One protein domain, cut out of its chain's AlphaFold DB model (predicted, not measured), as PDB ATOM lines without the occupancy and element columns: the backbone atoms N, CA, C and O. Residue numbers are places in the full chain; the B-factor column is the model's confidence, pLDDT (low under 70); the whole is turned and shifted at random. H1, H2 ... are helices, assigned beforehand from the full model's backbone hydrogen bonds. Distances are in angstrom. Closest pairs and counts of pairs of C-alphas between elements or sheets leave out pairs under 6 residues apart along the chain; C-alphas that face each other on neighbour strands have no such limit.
ATOM      1  N   ASP A  79     -28.586  18.569  47.734       71.50
ATOM      2  CA  ASP A  79     -27.627  17.469  47.832       71.50
ATOM      3  C   ASP A  79     -26.866  17.227  46.520       71.50
ATOM      4  O   ASP A  79     -25.655  16.984  46.522       71.50
ATOM      5  N   SER A  80     -27.539  17.375  45.372       78.31
ATOM      6  CA  SER A  80     -26.893  17.253  44.066       78.31
ATOM      7  C   SER A  80     -25.890  18.381  43.831       78.31
ATOM      8  O   SER A  80     -24.860  18.149  43.186       78.31
ATOM      9  N   THR A  81     -26.160  19.592  44.327       85.50
ATOM     10  CA  THR A  81     -25.203  20.700  44.214       85.50
ATOM     11  C   THR A  81     -23.974  20.491  45.091       85.50
ATOM     12  O   THR A  81     -22.857  20.731  44.623       85.50
ATOM     13  N   ILE A  82     -24.141  19.958  46.302       91.56
ATOM     14  CA  ILE A  82     -23.029  19.657  47.215       91.56
ATOM     15  C   ILE A  82     -22.151  18.534  46.644       91.56
ATOM     16  O   ILE A  82     -20.930  18.685  46.540       91.56
ATOM     17  N   ALA A  83     -22.761  17.435  46.186       92.50
ATOM     18  CA  ALA A  83     -22.043  16.313  45.579       92.50
ATOM     19  C   ALA A  83     -21.215  16.745  44.355       92.50
ATOM     20  O   ALA A  83     -20.058  16.334  44.195       92.50
ATOM     21  N   ALA A  84     -21.771  17.624  43.515       93.25
ATOM     22  CA  ALA A  84     -21.061  18.186  42.372       93.25
ATOM     23  C   ALA A  84     -19.830  18.996  42.806       93.25
ATOM     24  O   ALA A  84     -18.752  18.823  42.233       93.25
ATOM     25  N   GLN A  85     -19.947  19.838  43.837       95.31
ATOM     26  CA  GLN A  85     -18.823  20.627  44.350       95.31
ATOM     27  C   GLN A  85     -17.693  19.748  44.897       95.31
ATOM     28  O   GLN A  85     -16.530  19.963  44.543       95.31
ATOM     29  N   LEU A  86     -18.020  18.726  45.695       95.75
ATOM     30  CA  LEU A  86     -17.039  17.767  46.220       95.75
ATOM     31  C   LEU A  86     -16.324  17.016  45.090       95.75
ATOM     32  O   LEU A  86     -15.098  16.879  45.095       95.75
ATOM     33  N   THR A  87     -17.077  16.615  44.066       95.56
ATOM     34  CA  THR A  87     -16.521  15.974  42.868       95.56
ATOM     35  C   THR A  87     -15.551  16.906  42.137       95.56
ATOM     36  O   THR A  87     -14.454  16.493  41.768       95.56
ATOM     37  N   LEU A  88     -15.895  18.186  41.972       96.44
ATOM     38  CA  LEU A  88     -15.011  19.169  41.335       96.44
ATOM     39  C   LEU A  88     -13.726  19.397  42.137       96.44
ATOM     40  O   LEU A  88     -12.649  19.487  41.546       96.44
ATOM     41  N   GLN A  89     -13.816  19.483  43.467       96.81
ATOM     42  CA  GLN A  89     -12.638  19.597  44.333       96.81
ATOM     43  C   GLN A  89     -11.722  18.378  44.184       96.81
ATOM     44  O   GLN A  89     -10.504  18.526  44.056       96.81
ATOM     45  N   HIS A  90     -12.308  17.181  44.125       96.06
ATOM     46  CA  HIS A  90     -11.574  15.946  43.893       96.06
ATOM     47  C   HIS A  90     -10.858  15.947  42.532       96.06
ATOM     48  O   HIS A  90      -9.649  15.713  42.476       96.06
ATOM     49  N   ILE A  91     -11.563  16.296  41.449       96.12
ATOM     50  CA  ILE A  91     -10.984  16.389  40.099       96.12
ATOM     51  C   ILE A  91      -9.811  17.374  40.089       96.12
ATOM     52  O   ILE A  91      -8.717  17.028  39.652       96.12
ATOM     53  N   LYS A  92      -9.997  18.579  40.641       95.94
ATOM     54  CA  LYS A  92      -8.943  19.604  40.708       95.94
ATOM     55  C   LYS A  92      -7.708  19.135  41.470       95.94
ATOM     56  O   LYS A  92      -6.603  19.567  41.143       95.94
ATOM     57  N   LYS A  93      -7.871  18.283  42.485       94.94
ATOM     58  CA  LYS A  93      -6.762  17.763  43.287       94.94
ATOM     59  C   LYS A  93      -5.958  16.714  42.519       94.94
ATOM     60  O   LYS A  93      -4.740  16.858  42.435       94.94
ATOM     61  N   TYR A  94      -6.626  15.725  41.927       95.19
ATOM     62  CA  TYR A  94      -5.978  14.510  41.416       95.19
ATOM     63  C   TYR A  94      -5.804  14.441  39.891       95.19
ATOM     64  O   TYR A  94      -4.962  13.679  39.422       95.19
ATOM     65  N   TYR A  95      -6.543  15.234  39.112       96.00
ATOM     66  CA  TYR A  95      -6.574  15.130  37.648       96.00
ATOM     67  C   TYR A  95      -6.022  16.376  36.954       96.00
ATOM     68  O   TYR A  95      -6.109  17.496  37.465       96.00
ATOM     69  N   GLN A  96      -5.440  16.170  35.775       95.62
ATOM     70  CA  GLN A  96      -5.082  17.242  34.856       95.62
ATOM     71  C   GLN A  96      -6.335  17.662  34.097       95.62
ATOM     72  O   GLN A  96      -7.029  16.832  33.507       95.62
ATOM     73  N   ILE A  97      -6.638  18.957  34.134       96.56
ATOM     74  CA  ILE A  97      -7.784  19.518  33.427       96.56
ATOM     75  C   ILE A  97      -7.274  20.089  32.101       96.56
ATOM     76  O   ILE A  97      -6.463  21.017  32.133       96.56
ATOM     77  N   PRO A  98      -7.718  19.559  30.949       95.56
ATOM     78  CA  PRO A  98      -7.320  20.081  29.648       95.56
ATOM     79  C   PRO A  98      -7.734  21.543  29.480       95.56
ATOM     80  O   PRO A  98      -8.853  21.917  29.833       95.56
ATOM     81  N   ILE A  99      -6.856  22.348  28.884       94.44
ATOM     82  CA  ILE A  99      -7.142  23.754  28.556       94.44
ATOM     83  C   ILE A  99      -8.287  23.823  27.531       94.44
ATOM     84  O   ILE A  99      -9.207  24.624  27.669       94.44
ATOM     85  N   ASP A 100      -8.309  22.880  26.584       94.56
ATOM     86  CA  ASP A 100      -9.298  22.816  25.503       94.56
ATOM     87  C   ASP A 100     -10.595  22.083  25.887       94.56
ATOM     88  O   ASP A 100     -11.352  21.657  25.011       94.56
ATOM     89  N   LEU A 101     -10.880  21.891  27.184       94.75
ATOM     90  CA  LEU A 101     -12.059  21.142  27.650       94.75
ATOM     91  C   LEU A 101     -13.373  21.677  27.044       94.75
ATOM     92  O   LEU A 101     -14.291  20.909  26.749       94.75
ATOM     93  N   GLU A 102     -13.476  22.992  26.847       90.81
ATOM     94  CA  GLU A 102     -14.679  23.619  26.297       90.81
ATOM     95  C   GLU A 102     -14.796  23.506  24.774       90.81
ATOM     96  O   GLU A 102     -15.909  23.409  24.252       90.81
ATOM     97  N   GLN A 103     -13.664  23.488  24.069       91.00
ATOM     98  CA  GLN A 103     -13.604  23.529  22.606       91.00
ATOM     99  C   GLN A 103     -13.501  22.138  21.977       91.00
ATOM    100  O   GLN A 103     -13.883  21.943  20.827       91.00
ATOM    101  N   ASN A 104     -13.030  21.141  22.726       92.62
ATOM    102  CA  ASN A 104     -12.848  19.796  22.207       92.62
ATOM    103  C   ASN A 104     -14.134  18.956  22.320       92.62
ATOM    104  O   ASN A 104     -14.609  18.635  23.412       92.62
ATOM    105  N   HIS A 105     -14.653  18.524  21.169       90.88
ATOM    106  CA  HIS A 105     -15.835  17.664  21.044       90.88
ATOM    107  C   HIS A 105     -15.691  16.294  21.738       90.88
ATOM    108  O   HIS A 105     -16.698  15.654  22.047       90.88
ATOM    109  N   LYS A 106     -14.460  15.846  22.044       93.50
ATOM    110  CA  LYS A 106     -14.186  14.617  22.814       93.50
ATOM    111  C   LYS A 106     -14.891  14.618  24.175       93.50
ATOM    112  O   LYS A 106     -15.308  13.564  24.650       93.50
ATOM    113  N   PHE A 107     -15.061  15.790  24.792       92.44
ATOM    114  CA  PHE A 107     -15.672  15.923  26.119       92.44
ATOM    115  C   PHE A 107     -17.196  16.108  26.085       92.44
ATOM    116  O   PHE A 107     -17.841  16.156  27.138       92.44
ATOM    117  N   GLY A 108     -17.811  16.128  24.897       89.00
ATOM    118  CA  GLY A 108     -19.259  16.217  24.718       89.00
ATOM    119  C   GLY A 108     -19.722  17.337  23.795       89.00
ATOM    120  O   GLY A 108     -18.900  18.071  23.252       89.00
ATOM    121  N   PRO A 109     -21.050  17.472  23.620       89.31
ATOM    122  CA  PRO A 109     -21.627  18.546  22.823       89.31
ATOM    123  C   PRO A 109     -21.335  19.915  23.449       89.31
ATOM    124  O   PRO A 109     -21.342  20.056  24.676       89.31
ATOM    125  N   HIS A 110     -21.107  20.922  22.598       81.31
ATOM    126  CA  HIS A 110     -20.793  22.286  23.036       81.31
ATOM    127  C   HIS A 110     -21.991  23.006  23.670       81.31
ATOM    128  O   HIS A 110     -21.801  23.796  24.590       81.31
ATOM    129  N   SER A 111     -23.208  22.702  23.221       84.44
ATOM    130  CA  SER A 111     -24.441  23.353  23.657       84.44
ATOM    131  C   SER A 111     -25.079  22.682  24.879       84.44
ATOM    132  O   SER A 111     -25.069  21.460  25.024       84.44
ATOM    133  N   GLY A 112     -25.671  23.499  25.758       84.31
ATOM    134  CA  GLY A 112     -26.532  23.034  26.853       84.31
ATOM    135  C   GLY A 112     -25.816  22.452  28.076       84.31
ATOM    136  O   GLY A 112     -26.470  21.825  28.907       84.31
ATOM    137  N   MET A 113     -24.498  22.634  28.204       87.12
ATOM    138  CA  MET A 113     -23.732  22.196  29.372       87.12
ATOM    139  C   MET A 113     -22.777  23.281  29.859       87.12
ATOM    140  O   MET A 113     -22.009  23.827  29.072       87.12
ATOM    141  N   ASP A 114     -22.765  23.501  31.170       91.12
ATOM    142  CA  ASP A 114     -21.784  24.366  31.830       91.12
ATOM    143  C   ASP A 114     -20.406  23.686  31.902       91.12
ATOM    144  O   ASP A 114     -20.309  22.452  31.890       91.12
ATOM    145  N   TYR A 115     -19.344  24.477  32.082       93.56
ATOM    146  CA  TYR A 115     -17.965  23.992  32.249       93.56
ATOM    147  C   TYR A 115     -17.846  22.879  33.300       93.56
ATOM    148  O   TYR A 115     -17.343  21.790  33.025       93.56
ATOM    149  N   ASN A 116     -18.376  23.122  34.503       94.19
ATOM    150  CA  ASN A 116     -18.325  22.175  35.618       94.19
ATOM    151  C   ASN A 116     -19.047  20.864  35.290       94.19
ATOM    152  O   ASN A 116     -18.529  19.779  35.544       94.19
ATOM    153  N   SER A 117     -20.229  20.966  34.682       92.50
ATOM    154  CA  SER A 117     -21.017  19.813  34.247       92.50
ATOM    155  C   SER A 117     -20.261  19.000  33.194       92.50
ATOM    156  O   SER A 117     -20.263  17.768  33.242       92.50
ATOM    157  N   ARG A 118     -19.565  19.669  32.266       94.69
ATOM    158  CA  ARG A 118     -18.713  19.014  31.266       94.69
ATOM    159  C   ARG A 118     -17.504  18.339  31.907       94.69
ATOM    160  O   ARG A 118     -17.187  17.212  31.539       94.69
ATOM    161  N   LEU A 119     -16.881  18.972  32.896       95.56
ATOM    162  CA  LEU A 119     -15.743  18.414  33.621       95.56
ATOM    163  C   LEU A 119     -16.132  17.158  34.418       95.56
ATOM    164  O   LEU A 119     -15.470  16.128  34.303       95.56
ATOM    165  N   ILE A 120     -17.245  17.208  35.158       95.25
ATOM    166  CA  ILE A 120     -17.795  16.047  35.879       95.25
ATOM    167  C   ILE A 120     -18.146  14.925  34.896       95.25
ATOM    168  O   ILE A 120     -17.876  13.755  35.163       95.25
ATOM    169  N   ARG A 121     -18.717  15.261  33.732       94.38
ATOM    170  CA  ARG A 121     -19.009  14.279  32.680       94.38
ATOM    171  C   ARG A 121     -17.736  13.638  32.129       94.38
ATOM    172  O   ARG A 121     -17.712  12.423  31.974       94.38
ATOM    173  N   ALA A 122     -16.700  14.425  31.846       96.00
ATOM    174  CA  ALA A 122     -15.412  13.920  31.376       96.00
ATOM    175  C   ALA A 122     -14.766  12.980  32.405       96.00
ATOM    176  O   ALA A 122     -14.279  11.916  32.032       96.00
ATOM    177  N   PHE A 123     -14.839  13.338  33.690       95.38
ATOM    178  CA  PHE A 123     -14.407  12.488  34.798       95.38
ATOM    179  C   PHE A 123     -15.193  11.171  34.857       95.38
ATOM    180  O   PHE A 123     -14.596  10.107  34.896       95.38
ATOM    181  N   ASN A 124     -16.526  11.220  34.775       93.38
ATOM    182  CA  ASN A 124     -17.379  10.025  34.796       93.38
ATOM    183  C   ASN A 124     -17.146   9.068  33.613       93.38
ATOM    184  O   ASN A 124     -17.545   7.909  33.662       93.38
ATOM    185  N   LEU A 125     -16.581   9.580  32.519       93.31
ATOM    186  CA  LEU A 125     -16.241   8.817  31.322       93.31
ATOM    187  C   LEU A 125     -14.761   8.400  31.292       93.31
ATOM    188  O   LEU A 125     -14.303   7.927  30.255       93.31
ATOM    189  N   ASP A 126     -14.019   8.612  32.385       93.38
ATOM    190  CA  ASP A 126     -12.584   8.329  32.498       93.38
ATOM    191  C   ASP A 126     -11.745   8.978  31.375       93.38
ATOM    192  O   ASP A 126     -10.739   8.437  30.918       93.38
ATOM    193  N   LEU A 127     -12.164  10.161  30.903       94.94
ATOM    194  CA  LEU A 127     -11.485  10.904  29.830       94.94
ATOM    195  C   LEU A 127     -10.387  11.845  30.341       94.94
ATOM    196  O   LEU A 127      -9.664  12.422  29.526       94.94
ATOM    197  N   LEU A 128     -10.304  12.047  31.657       94.88
ATOM    198  CA  LEU A 128      -9.307  12.902  32.296       94.88
ATOM    199  C   LEU A 128      -8.089  12.081  32.711       94.88
ATOM    200  O   LEU A 128      -8.215  10.975  33.238       94.88
ATOM    201  N   GLU A 129      -6.908  12.656  32.529       93.12
ATOM    202  CA  GLU A 129      -5.660  12.021  32.932       93.12
ATOM    203  C   GLU A 129      -5.310  12.396  34.379       93.12
ATOM    204  O   GLU A 129      -5.529  13.539  34.794       93.12
ATOM    205  N   PRO A 130      -4.790  11.457  35.186       93.94
ATOM    206  CA  PRO A 130      -4.305  11.774  36.525       93.94
ATOM    207  C   PRO A 130      -3.080  12.698  36.442       93.94
ATOM    208  O   PRO A 130      -2.295  12.615  35.500       93.94
ATOM    209  N   LYS A 131      -2.884  13.570  37.440       92.56
ATOM    210  CA  LYS A 131      -1.713  14.473  37.498       92.56
ATOM    211  C   LYS A 131      -0.388  13.733  37.523       92.56
ATOM    212  O   LYS A 131       0.579  14.204  36.934       92.56
ATOM    213  N   THR A 132      -0.376  12.595  38.187       86.31
ATOM    214  CA  THR A 132       0.786  11.760  38.438       86.31
ATOM    215  C   THR A 132       0.532  10.384  37.834       86.31
ATOM    216  O   THR A 132      -0.492   9.743  38.081       86.31
ATOM    217  N   SER A 133       1.465   9.932  36.995       71.12
ATOM    218  CA  SER A 133       1.366   8.678  36.239       71.12
ATOM    219  C   SER A 133       1.336   7.434  37.134       71.12
ATOM    220  O   SER A 133       0.727   6.432  36.761       71.12
ATOM    221  N   GLU A 134       1.928   7.501  38.327       68.62
ATOM    222  CA  GLU A 134       2.024   6.383  39.277       68.62
ATOM    223  C   GLU A 134       0.781   6.216  40.175       68.62
ATOM    224  O   GLU A 134       0.619   5.192  40.840       68.62
ATOM    225  N   ASP A 135      -0.139   7.184  40.179       66.62
ATOM    226  CA  ASP A 135      -1.141   7.305  41.243       66.62
ATOM    227  C   ASP A 135      -2.532   6.764  40.898       66.62
ATOM    228  O   ASP A 135      -3.430   6.846  41.732       66.62
ATOM    229  N   ARG A 136      -2.748   6.140  39.731       73.44
ATOM    230  CA  ARG A 136      -4.086   5.615  39.367       73.44
ATOM    231  C   ARG A 136      -4.692   4.704  40.440       73.44
ATOM    232  O   ARG A 136      -5.892   4.764  40.677       73.44
ATOM    233  N   ASN A 137      -3.859   3.917  41.119       79.12
ATOM    234  CA  ASN A 137      -4.295   3.016  42.189       79.12
ATOM    235  C   ASN A 137      -4.386   3.695  43.567       79.12
ATOM    236  O   ASN A 137      -4.969   3.130  44.488       79.12
ATOM    237  N   ARG A 138      -3.793   4.884  43.731       84.19
ATOM    238  CA  ARG A 138      -3.767   5.650  44.987       84.19
ATOM    239  C   ARG A 138      -4.827   6.745  45.041       84.19
ATOM    240  O   ARG A 138      -5.136   7.233  46.126       84.19
ATOM    241  N   ILE A 139      -5.379   7.142  43.895       88.38
ATOM    242  CA  ILE A 139      -6.452   8.133  43.835       88.38
ATOM    243  C   ILE A 139      -7.714   7.519  44.458       88.38
ATOM    244  O   ILE A 139      -8.200   6.489  43.984       88.38
ATOM    245  N   PRO A 140      -8.262   8.120  45.529       90.31
ATOM    246  CA  PRO A 140      -9.455   7.592  46.165       90.31
ATOM    247  C   PRO A 140     -10.648   7.739  45.221       90.31
ATOM    248  O   PRO A 140     -10.903   8.818  44.698       90.31
ATOM    249  N   ILE A 141     -11.410   6.668  45.023       91.62
ATOM    250  CA  ILE A 141     -12.625   6.702  44.199       91.62
ATOM    251  C   ILE A 141     -13.637   7.652  44.851       91.62
ATOM    252  O   ILE A 141     -13.861   7.541  46.055       91.62
ATOM    253  N   ILE A 142     -14.265   8.539  44.076       94.38
ATOM    254  CA  ILE A 142     -15.345   9.427  44.531       94.38
ATOM    255  C   ILE A 142     -16.659   9.122  43.806       94.38
ATOM    256  O   ILE A 142     -16.686   8.832  42.607       94.38
ATOM    257  N   CYS A 143     -17.767   9.202  44.534       94.31
ATOM    258  CA  CYS A 143     -19.098   9.043  43.981       94.31
ATOM    259  C   CYS A 143     -19.665  10.384  43.508       94.31
ATOM    260  O   CYS A 143     -19.810  11.315  44.290       94.31
ATOM    261  N   ILE A 144     -20.082  10.457  42.246       91.94
ATOM    262  CA  ILE A 144     -20.648  11.683  41.657       91.94
ATOM    263  C   ILE A 144     -22.063  11.982  42.187       91.94
ATOM    264  O   ILE A 144     -22.502  13.125  42.153       91.94
ATOM    265  N   SER A 145     -22.786  10.965  42.669       91.00
ATOM    266  CA  SER A 145     -24.156  11.133  43.175       91.00
ATOM    267  C   SER A 145     -24.207  11.732  44.577       91.00
ATOM    268  O   SER A 145     -25.080  12.546  44.837       91.00
ATOM    269  N   CYS A 146     -23.290  11.350  45.471       91.25
ATOM    270  CA  CYS A 146     -23.304  11.808  46.867       91.25
ATOM    271  C   CYS A 146     -22.033  12.554  47.301       91.25
ATOM    272  O   CYS A 146     -21.974  13.049  48.417       91.25
ATOM    273  N   GLY A 147     -20.995  12.609  46.463       90.75
ATOM    274  CA  GLY A 147     -19.725  13.274  46.771       90.75
ATOM    275  C   GLY A 147     -18.804  12.519  47.737       90.75
ATOM    276  O   GLY A 147     -17.687  12.973  47.976       90.75
ATOM    277  N   ASN A 148     -19.217  11.365  48.271       92.69
ATOM    278  CA  ASN A 148     -18.402  10.586  49.206       92.69
ATOM    279  C   ASN A 148     -17.352   9.729  48.491       92.69
ATOM    280  O   ASN A 148     -17.574   9.224  47.387       92.69
ATOM    281  N   SER A 149     -16.215   9.526  49.154       91.25
ATOM    282  CA  SER A 149     -15.162   8.633  48.678       91.25
ATOM    283  C   SER A 149     -15.421   7.165  49.050       91.25
ATOM    284  O   SER A 149     -16.218   6.848  49.933       91.25
ATOM    285  N   GLY A 150     -14.765   6.244  48.344       90.44
ATOM    286  CA  GLY A 150     -14.779   4.803  48.621       90.44
ATOM    287  C   GLY A 150     -15.751   3.977  47.775       90.44
ATOM    288  O   GLY A 150     -15.712   2.749  47.831       90.44
ATOM    289  N   HIS A 151     -16.595   4.605  46.955       92.00
ATOM    290  CA  HIS A 151     -17.510   3.887  46.068       92.00
ATOM    291  C   HIS A 151     -17.783   4.648  44.768       92.00
ATOM    292  O   HIS A 151     -17.617   5.861  44.678       92.00
ATOM    293  N   THR A 152     -18.223   3.917  43.744       90.88
ATOM    294  CA  THR A 152     -18.675   4.487  42.469       90.88
ATOM    295  C   THR A 152     -20.175   4.763  42.505       90.88
ATOM    296  O   THR A 152     -20.897   4.172  43.306       90.88
ATOM    297  N   LYS A 153     -20.682   5.573  41.565       88.94
ATOM    298  CA  LYS A 153     -22.123   5.863  41.425       88.94
ATOM    299  C   LYS A 153     -23.010   4.607  41.433       88.94
ATOM    300  O   LYS A 153     -24.087   4.624  42.010       88.94
ATOM    301  N   ARG A 154     -22.545   3.503  40.836       88.81
ATOM    302  CA  ARG A 154     -23.289   2.228  40.771       88.81
ATOM    303  C   ARG A 154     -23.453   1.531  42.123       88.81
ATOM    304  O   ARG A 154     -24.334   0.697  42.258       88.81
ATOM    305  N   LYS A 155     -22.579   1.827  43.084       89.94
ATOM    306  CA  LYS A 155     -22.586   1.258  44.438       89.94
ATOM    307  C   LYS A 155     -22.945   2.315  45.485       89.94
ATOM    308  O   LYS A 155     -22.564   2.183  46.642       89.94
ATOM    309  N   CYS A 156     -23.593   3.402  45.068       91.19
ATOM    310  CA  CYS A 156     -23.931   4.485  45.974       91.19
ATOM    311  C   CYS A 156     -25.121   4.088  46.855       91.19
ATOM    312  O   CYS A 156     -26.151   3.703  46.307       91.19
TER     313      CYS A 156
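AT A GLANCE: This is residues 79 to 156 of the 160 residues of the protein "CCHC-type domain-containing protein" of Albugo candida (UniProt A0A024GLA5). There is little regular structure: two helices, H1 and then H2, cross near their middles, and long stretches without named elements make up the rest. The link, residues 95 to 114, loops out beyond H2, and the tail, residues 125 to 156, folds back along H1. The printed part has 78 residues, 26 of them in these helices, with no named strand; the class is all helix. It is compact and rounded, with a radius of gyration of the C-alphas of 12.4 A and spans of 32 by 32 by 19 A.

HOW THE PARTS SIT: H1, residues 79 to 94, touches H2, residues 115 to 124, with residues 84 to 91 alone; the closest C-alphas, of Leu 88 and Ile 120, are 6.9 A apart. Their lines are about perpendicular, at 74 degrees. Residues 95 to 96 pair with 129 to 130, antiparallel. In H1 and H2 every O i to N i+4 pair is within hydrogen-bond range.

IN THESE COORDINATES: H1 begins at C-alpha 79 (-27.627, 17.469, 47.832) and measures 22.8 A. H2, 14.2 A, ends at C-alpha 124 (-17.379, 10.025, 34.796).

THE WHOLE: The C-alphas farthest apart, of Gly 112 and Glu 134, are 35.3 A apart. The printed part has no cut. The link H1 to H2 is long. Residues 134 to 135 have pLDDT under 70.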